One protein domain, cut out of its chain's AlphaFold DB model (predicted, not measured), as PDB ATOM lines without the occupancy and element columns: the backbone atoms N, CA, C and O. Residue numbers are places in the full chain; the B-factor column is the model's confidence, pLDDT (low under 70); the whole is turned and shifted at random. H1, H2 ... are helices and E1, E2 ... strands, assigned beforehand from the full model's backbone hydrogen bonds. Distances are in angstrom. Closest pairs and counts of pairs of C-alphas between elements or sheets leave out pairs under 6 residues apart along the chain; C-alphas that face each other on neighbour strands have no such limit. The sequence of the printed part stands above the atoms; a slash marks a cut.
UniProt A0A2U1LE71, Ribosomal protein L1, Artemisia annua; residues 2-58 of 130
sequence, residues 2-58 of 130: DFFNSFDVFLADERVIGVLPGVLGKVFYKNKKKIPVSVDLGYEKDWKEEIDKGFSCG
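This is residues 2 to 58 of the 130 residues of the protein "Ribosomal protein L1" of Artemisia annua (UniProt A0A2U1LE71). Two short parallel strands, E1 and E2, form the middle of a small elongated domain, with the longest helix, H4, packed beside them and the short helices H1, H2 and H3 gathered toward one end. The chain leaves E1, makes a wide loop through H2 and H3 and returns as E2, while the link from E2 to H4 forms the opposite end. The printed part has 57 residues, with four named helices and two named strands in the order H1, E1, H2, H3, E2, H4, and its class is mostly helix. It is only just compact, close to loose, with a radius of gyration of the C-alphas of 11.9 A and spans of 33 by 21 by 20 A.

E1 is residues 11 to 13, beginning at C-alpha 11 (145.849, 133.671, 150.041), and E2 is residues 37 to 39. H4, residues 47 to 56, is 14.2 A long and ends at C-alpha 56 (157.785, 134.386, 150.601). H1 is residues 2 to 6, beginning at C-alpha 2 (136.840, 130.640, 164.507); H2 is residues 20 to 24 and H3 residues 26 to 30.

E1 and E2 are parallel neighbours, their directions 46 degrees apart, with N 12 and O 37 at 2.9 A, within hydrogen-bond range. E1, H2, H3 and E2 make a strand-helix-strand unit, two parallel strands joined through helices, with a right-handed crossover. The closest C-alphas of E2 and H4, Val 39 and Glu 50, are 6.2 A apart. H2 and H3 are close but not clearly touching, with closest C-alphas Pro 21 and Tyr 29 at 7.1 A. H1 and H3 are also close but not clearly touching, with closest C-alphas Phe 4 and Phe 28 at 7.2 A. H1 and H4 are apart. Every O i to N i+4 pair is within hydrogen-bond range in H1, H2, H3 and H4.

The two C-alphas farthest apart, Asp 2 and Glu 44, are 34.5 A apart. The printed part has no cut and no long link. Mean pLDDT of the printed part is 83.8, and no printed residue is under 70.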
ATOM      1  N   ASP A   2     136.062 131.869 164.669       76.38
ATOM      2  CA  ASP A   2     136.840 130.640 164.507       76.38
ATOM      3  C   ASP A   2     137.670 130.663 163.225       76.38
ATOM      4  O   ASP A   2     138.882 130.544 163.303       76.38
ATOM      5  N   PHE A   3     137.082 131.018 162.077       81.12
ATOM      6  CA  PHE A   3     137.804 131.069 160.796       81.12
ATOM      7  C   PHE A   3     139.058 131.968 160.806       81.12
ATOM      8  O   PHE A   3     140.099 131.584 160.287       81.12
ATOM      9  N   PHE A   4     139.003 133.146 161.435       82.69
ATOM     10  CA  PHE A   4     140.162 134.047 161.519       82.69
ATOM     11  C   PHE A   4     141.277 133.496 162.422       82.69
ATOM     12  O   PHE A   4     142.458 133.783 162.213       82.69
ATOM     13  N   ASN A   5     140.912 132.733 163.451       84.00
ATOM     14  CA  ASN A   5     141.861 132.180 164.414       84.00
ATOM     15  C   ASN A   5     142.399 130.807 163.992       84.00
ATOM     16  O   ASN A   5     143.503 130.472 164.401       84.00
ATOM     17  N   SER A   6     141.678 130.065 163.148       88.38
ATOM     18  CA  SER A   6     142.076 128.734 162.677       88.38
ATOM     19  C   SER A   6     143.248 128.733 161.694       88.38
ATOM     20  O   SER A   6     143.882 127.697 161.536       88.38
ATOM     21  N   PHE A   7     143.532 129.856 161.026       86.88
ATOM     22  CA  PHE A   7     144.583 129.943 160.007       86.88
ATOM     23  C   PHE A   7     145.535 131.108 160.266       86.88
ATOM     24  O   PHE A   7     145.125 132.166 160.751       86.88
ATOM     25  N   ASP A   8     146.803 130.939 159.899       83.44
ATOM     26  CA  ASP A   8     147.841 131.963 160.064       83.44
ATOM     27  C   ASP A   8     147.987 132.875 158.847       83.44
ATOM     28  O   ASP A   8     148.215 134.079 158.998       83.44
ATOM     29  N   VAL A   9     147.816 132.311 157.650       85.69
ATOM     30  CA  VAL A   9     147.978 132.991 156.363       85.69
ATOM     31  C   VAL A   9     146.731 132.768 155.520       85.69
ATOM     32  O   VAL A   9     146.152 131.684 155.523       85.69
ATOM     33  N   PHE A  10     146.333 133.805 154.791       88.69
ATOM     34  CA  PHE A  10     145.261 133.739 153.810       88.69
ATOM     35  C   PHE A  10     145.835 134.146 152.458       88.69
ATOM     36  O   PHE A  10     146.521 135.163 152.361       88.69
ATOM     37  N   LEU A  11     145.548 133.356 151.432       89.25
ATOM     38  CA  LEU A  11     145.849 133.671 150.041       89.25
ATOM     39  C   LEU A  11     144.522 133.863 149.318       89.25
ATOM     40  O   LEU A  11     143.541 133.180 149.628       89.25
ATOM     41  N   ALA A  12     144.476 134.797 148.382       89.56
ATOM     42  CA  ALA A  12     143.309 134.997 147.552       89.56
ATOM     43  C   ALA A  12     143.707 135.401 146.140       89.56
ATOM     44  O   ALA A  12     144.730 136.046 145.930       89.56
ATOM     45  N   ASP A  13     142.863 135.034 145.184       88.62
ATOM     46  CA  ASP A  13     143.051 135.409 143.792       88.62
ATOM     47  C   ASP A  13     143.008 136.938 143.637       88.62
ATOM     48  O   ASP A  13     142.138 137.601 144.213       88.62
ATOM     49  N   GLU A  14     143.927 137.502 142.857       87.62
ATOM     50  CA  GLU A  14     144.009 138.944 142.600       87.62
ATOM     51  C   GLU A  14     142.652 139.557 142.206       87.62
ATOM     52  O   GLU A  14     142.281 140.632 142.687       87.62
ATOM     53  N   ARG A  15     141.841 138.830 141.428       87.38
ATOM     54  CA  ARG A  15     140.530 139.288 140.941       87.38
ATOM     55  C   ARG A  15     139.507 139.486 142.056       87.38
ATOM     56  O   ARG A  15     138.581 140.280 141.901       87.38
ATOM     57  N   VAL A  16     139.640 138.768 143.174       88.88
ATOM     58  CA  VAL A  16     138.673 138.835 144.281       88.88
ATOM     59  C   VAL A  16     139.105 139.782 145.396       88.88
ATOM     60  O   VAL A  16     138.253 140.203 146.179       88.88
ATOM     61  N   ILE A  17     140.382 140.181 145.454       86.50
ATOM     62  CA  ILE A  17     140.956 141.014 146.529       86.50
ATOM     63  C   ILE A  17     140.149 142.296 146.776       86.50
ATOM     64  O   ILE A  17     139.955 142.676 147.929       86.50
ATOM     65  N   GLY A  18     139.621 142.931 145.724       85.12
ATOM     66  CA  GLY A  18     138.793 144.137 145.848       85.12
ATOM     67  C   GLY A  18     137.428 143.908 146.517       85.12
ATOM     68  O   GLY A  18     136.896 144.813 147.156       85.12
ATOM     69  N   VAL A  19     136.872 142.698 146.416       88.06
ATOM     70  CA  VAL A  19     135.548 142.328 146.952       88.06
ATOM     71  C   VAL A  19     135.654 141.709 148.352       88.06
ATOM     72  O   VAL A  19     134.732 141.830 149.165       88.06
ATOM     73  N   LEU A  20     136.798 141.097 148.680       86.88
ATOM     74  CA  LEU A  20     137.046 140.431 149.966       86.88
ATOM     75  C   LEU A  20     136.756 141.282 151.215       86.88
ATOM     76  O   LEU A  20     136.217 140.713 152.167       86.88
ATOM     77  N   PRO A  21     137.030 142.603 151.267       85.75
ATOM     78  CA  PRO A  21     136.680 143.419 152.429       85.75
ATOM     79  C   PRO A  21     135.184 143.405 152.765       85.75
ATOM     80  O   PRO A  21     134.826 143.476 153.943       85.75
ATOM     81  N   GLY A  22     134.315 143.282 151.755       84.94
ATOM     82  CA  GLY A  22     132.867 143.177 151.937       84.94
ATOM     83  C   GLY A  22     132.425 141.817 152.481       84.94
ATOM     84  O   GLY A  22     131.483 141.754 153.265       84.94
ATOM     85  N   VAL A  23     133.134 140.743 152.117       86.56
ATOM     86  CA  VAL A  23     132.794 139.356 152.483       86.56
ATOM     87  C   VAL A  23     133.403 138.951 153.827       86.56
ATOM     88  O   VAL A  23     132.707 138.461 154.712       86.56
ATOM     89  N   LEU A  24     134.706 139.176 154.006       83.62
ATOM     90  CA  LEU A  24     135.450 138.832 155.225       83.62
ATOM     91  C   LEU A  24     135.179 139.817 156.372       83.62
ATOM     92  O   LEU A  24     135.439 139.528 157.546       83.62
ATOM     93  N   GLY A  25     134.659 140.997 156.034       81.06
ATOM     94  CA  GLY A  25     134.301 142.042 156.976       81.06
ATOM     95  C   GLY A  25     135.500 142.660 157.699       81.06
ATOM     96  O   GLY A  25     136.676 142.406 157.430       81.06
ATOM     97  N   LYS A  26     135.194 143.506 158.687       82.50
ATOM     98  CA  LYS A  26     136.198 144.315 159.401       82.50
ATOM     99  C   LYS A  26     137.194 143.484 160.218       82.50
ATOM    100  O   LYS A  26     138.240 144.010 160.583       82.50
ATOM    101  N   VAL A  27     136.898 142.219 160.518       83.56
ATOM    102  CA  VAL A  27     137.736 141.368 161.382       83.56
ATOM    103  C   VAL A  27     139.135 141.178 160.788       83.56
ATOM    104  O   VAL A  27     140.128 141.323 161.500       83.56
ATOM    105  N   PHE A  28     139.218 140.955 159.475       79.88
ATOM    106  CA  PHE A  28     140.478 140.720 158.767       79.88
ATOM    107  C   PHE A  28     141.287 142.007 158.561       79.88
ATOM    108  O   PHE A  28     142.505 142.033 158.745       79.88
ATOM    109  N   TYR A  29     140.595 143.104 158.254       80.69
ATOM    110  CA  TYR A  29     141.227 144.354 157.832       80.69
ATOM    111  C   TYR A  29     141.481 145.347 158.979       80.69
ATOM    112  O   TYR A  29     142.309 146.243 158.828       80.69
ATOM    113  N   LYS A  30     140.850 145.182 160.154       78.19
ATOM    114  CA  LYS A  30     141.033 146.089 161.307       78.19
ATOM    115  C   LYS A  30     142.453 146.054 161.868       78.19
ATOM    116  O   LYS A  30     143.040 147.102 162.112       78.19
ATOM    117  N   ASN A  31     143.008 144.860 162.068       71.94
ATOM    118  CA  ASN A  31     144.315 144.699 162.712       71.94
ATOM    119  C   ASN A  31     145.472 144.574 161.711       71.94
ATOM    120  O   ASN A  31     146.620 144.486 162.137       71.94
ATOM    121  N   LYS A  32     145.184 144.521 160.401       72.94
ATOM    122  CA  LYS A  32     146.158 144.342 159.305       72.94
ATOM    123  C   LYS A  32     147.168 143.194 159.512       72.94
ATOM    124  O   LYS A  32     148.265 143.218 158.965       72.94
ATOM    125  N   LYS A  33     146.828 142.198 160.343       72.88
ATOM    126  CA  LYS A  33     147.726 141.083 160.693       72.88
ATOM    127  C   LYS A  33     147.593 139.903 159.738       72.88
ATOM    128  O   LYS A  33     148.611 139.305 159.418       72.88
ATOM    129  N   LYS A  34     146.362 139.590 159.324       81.75
ATOM    130  CA  LYS A  34     146.016 138.441 158.473       81.75
ATOM    131  C   LYS A  34     145.197 138.904 157.265       81.75
ATOM    132  O   LYS A  34     144.078 138.453 157.055       81.75
ATOM    133  N   ILE A  35     145.703 139.907 156.549       85.38
ATOM    134  CA  ILE A  35     145.086 140.336 155.288       85.38
ATOM    135  C   ILE A  35     145.451 139.291 154.225       85.38
ATOM    136  O   ILE A  35     146.619 138.902 154.185       85.38
ATOM    137  N   PRO A  36     144.495 138.840 153.392       87.19
ATOM    138  CA  PRO A  36     144.799 137.918 152.308       87.19
ATOM    139  C   PRO A  36     145.830 138.494 151.333       87.19
ATOM    140  O   PRO A  36     145.685 139.634 150.889       87.19
ATOM    141  N   VAL A  37     146.856 137.709 151.010       88.62
ATOM    142  CA  VAL A  37     147.853 138.045 149.986       88.62
ATOM    143  C   VAL A  37     147.286 137.695 148.613       88.62
ATOM    144  O   VAL A  37     146.698 136.626 148.442       88.62
ATOM    145  N   SER A  38     147.447 138.602 147.649       87.69
ATOM    146  CA  SER A  38     147.043 138.390 146.261       87.69
ATOM    147  C   SER A  38     147.979 137.401 145.570       87.69
ATOM    148  O   SER A  38     149.191 137.617 145.561       87.69
ATOM    149  N   VAL A  39     147.415 136.364 144.963       88.19
ATOM    150  CA  VAL A  39     148.117 135.417 144.089       88.19
ATOM    151  C   VAL A  39     147.396 135.347 142.748       88.19
ATOM    152  O   VAL A  39     146.164 135.400 142.703       88.19
ATOM    153  N   ASP A  40     148.139 135.248 141.652       86.06
ATOM    154  CA  ASP A  40     147.550 135.068 140.324       86.06
ATOM    155  C   ASP A  40     147.353 133.573 140.029       86.06
ATOM    156  O   ASP A  40     148.311 132.831 139.819       86.06
ATOM    157  N   LEU A  41     146.095 133.127 140.026       83.12
ATOM    158  CA  LEU A  41     145.711 131.737 139.752       83.12
ATOM    159  C   LEU A  41     145.164 131.562 138.324       83.12
ATOM    160  O   LEU A  41     144.265 130.751 138.087       83.12
ATOM    161  N   GLY A  42     145.658 132.354 137.368       81.62
ATOM    162  CA  GLY A  42     145.337 132.211 135.951       81.62
ATOM    163  C   GLY A  42     145.689 130.829 135.375       81.62
ATOM    164  O   GLY A  42     146.624 130.167 135.814       81.62
ATOM    165  N   TYR A  43     144.945 130.405 134.346       73.25
ATOM    166  CA  TYR A  43     145.037 129.064 133.744       73.25
ATOM    167  C   TYR A  43     146.400 128.716 133.114       73.25
ATOM    168  O   TYR A  43     146.676 127.539 132.901       73.25
ATOM    169  N   GLU A  44     147.233 129.710 132.801       73.56
ATOM    170  CA  GLU A  44     148.519 129.533 132.105       73.56
ATOM    171  C   GLU A  44     149.737 129.569 133.042       73.56
ATOM    172  O   GLU A  44     150.869 129.491 132.570       73.56
ATOM    173  N   LYS A  45     149.532 129.709 134.357       75.88
ATOM    174  CA  LYS A  45     150.619 129.857 135.334       75.88
ATOM    175  C   LYS A  45     150.775 128.638 136.235       75.88
ATOM    176  O   LYS A  45     149.804 127.982 136.616       75.88
ATOM    177  N   ASP A  46     152.015 128.401 136.652       84.00
ATOM    178  CA  ASP A  46     152.345 127.415 137.673       84.00
ATOM    179  C   ASP A  46     151.864 127.885 139.051       84.00
ATOM    180  O   ASP A  46     152.554 128.579 139.798       84.00
ATOM    181  N   TRP A  47     150.653 127.459 139.411       84.25
ATOM    182  CA  TRP A  47     150.010 127.752 140.697       84.25
ATOM    183  C   TRP A  47     150.898 127.436 141.909       84.25
ATOM    184  O   TRP A  47     150.838 128.137 142.915       84.25
ATOM    185  N   LYS A  48     151.742 126.401 141.825       87.00
ATOM    186  CA  LYS A  48     152.657 126.029 142.911       87.00
ATOM    187  C   LYS A  48     153.706 127.110 143.172       87.00
ATOM    188  O   LYS A  48     153.959 127.423 144.332       87.00
ATOM    189  N   GLU A  49     154.297 127.665 142.117       87.44
ATOM    190  CA  GLU A  49     155.317 128.709 142.239       87.44
ATOM    191  C   GLU A  49     154.704 130.014 142.742       87.44
ATOM    192  O   GLU A  49     155.256 130.653 143.634       87.44
ATOM    193  N   GLU A  50     153.520 130.376 142.245       86.69
ATOM    194  CA  GLU A  50     152.850 131.605 142.679       86.69
ATOM    195  C   GLU A  50     152.398 131.527 144.147       86.69
ATOM    196  O   GLU A  50     152.485 132.509 144.886       86.69
ATOM    197  N   ILE A  51     151.972 130.346 144.607       87.12
ATOM    198  CA  ILE A  51     151.662 130.110 146.022       87.12
ATOM    199  C   ILE A  51     152.924 130.226 146.884       87.12
ATOM    200  O   ILE A  51     152.889 130.896 147.917       87.12
ATOM    201  N   ASP A  52     154.033 129.608 146.473       89.06
ATOM    202  CA  ASP A  52     155.300 129.660 147.214       89.06
ATOM    203  C   ASP A  52     155.849 131.093 147.300       89.06
ATOM    204  O   ASP A  52     156.258 131.581 148.361       89.06
ATOM    205  N   LYS A  53     155.725 131.837 146.199       86.19
ATOM    206  CA  LYS A  53     155.999 133.272 146.141       86.19
ATOM    207  C   LYS A  53     155.082 134.070 147.069       86.19
ATOM    208  O   LYS A  53     155.556 134.971 147.756       86.19
ATOM    209  N   GLY A  54     153.796 133.726 147.135       84.25
ATOM    210  CA  GLY A  54     152.831 134.330 148.055       84.25
ATOM    211  C   GLY A  54     153.189 134.135 149.534       84.25
ATOM    212  O   GLY A  54     152.925 135.015 150.351       84.25
ATOM    213  N   PHE A  55     153.832 133.020 149.891       83.25
ATOM    214  CA  PHE A  55     154.351 132.798 151.246       83.25
ATOM    215  C   PHE A  55     155.653 133.551 151.527       83.25
ATOM    216  O   PHE A  55     155.893 133.954 152.668       83.25
ATOM    217  N   SER A  56     156.473 133.742 150.498       81.69
ATOM    218  CA  SER A  56     157.785 134.386 150.601       81.69
ATOM    219  C   SER A  56     157.728 135.915 150.489       81.69
ATOM    220  O   SER A  56     158.729 136.587 150.735       81.69
ATOM    221  N   CYS A  57     156.577 136.498 150.139       79.75
ATOM    222  CA  CYS A  57     156.441 137.936 149.933       79.75
ATOM    223  C   CYS A  57     156.008 138.710 151.193       79.75
ATOM    224  O   CYS A  57     155.330 138.211 152.097       79.75
ATOM    225  N   GLY A  58     156.399 139.986 151.250       81.56
ATOM    226  CA  GLY A  58     155.966 140.932 152.277       81.56
ATOM    227  C   GLY A  58     154.774 141.764 151.805       81.56
ATOM    228  O   GLY A  58     154.840 142.417 150.768       81.56
TER     229      GLY A  58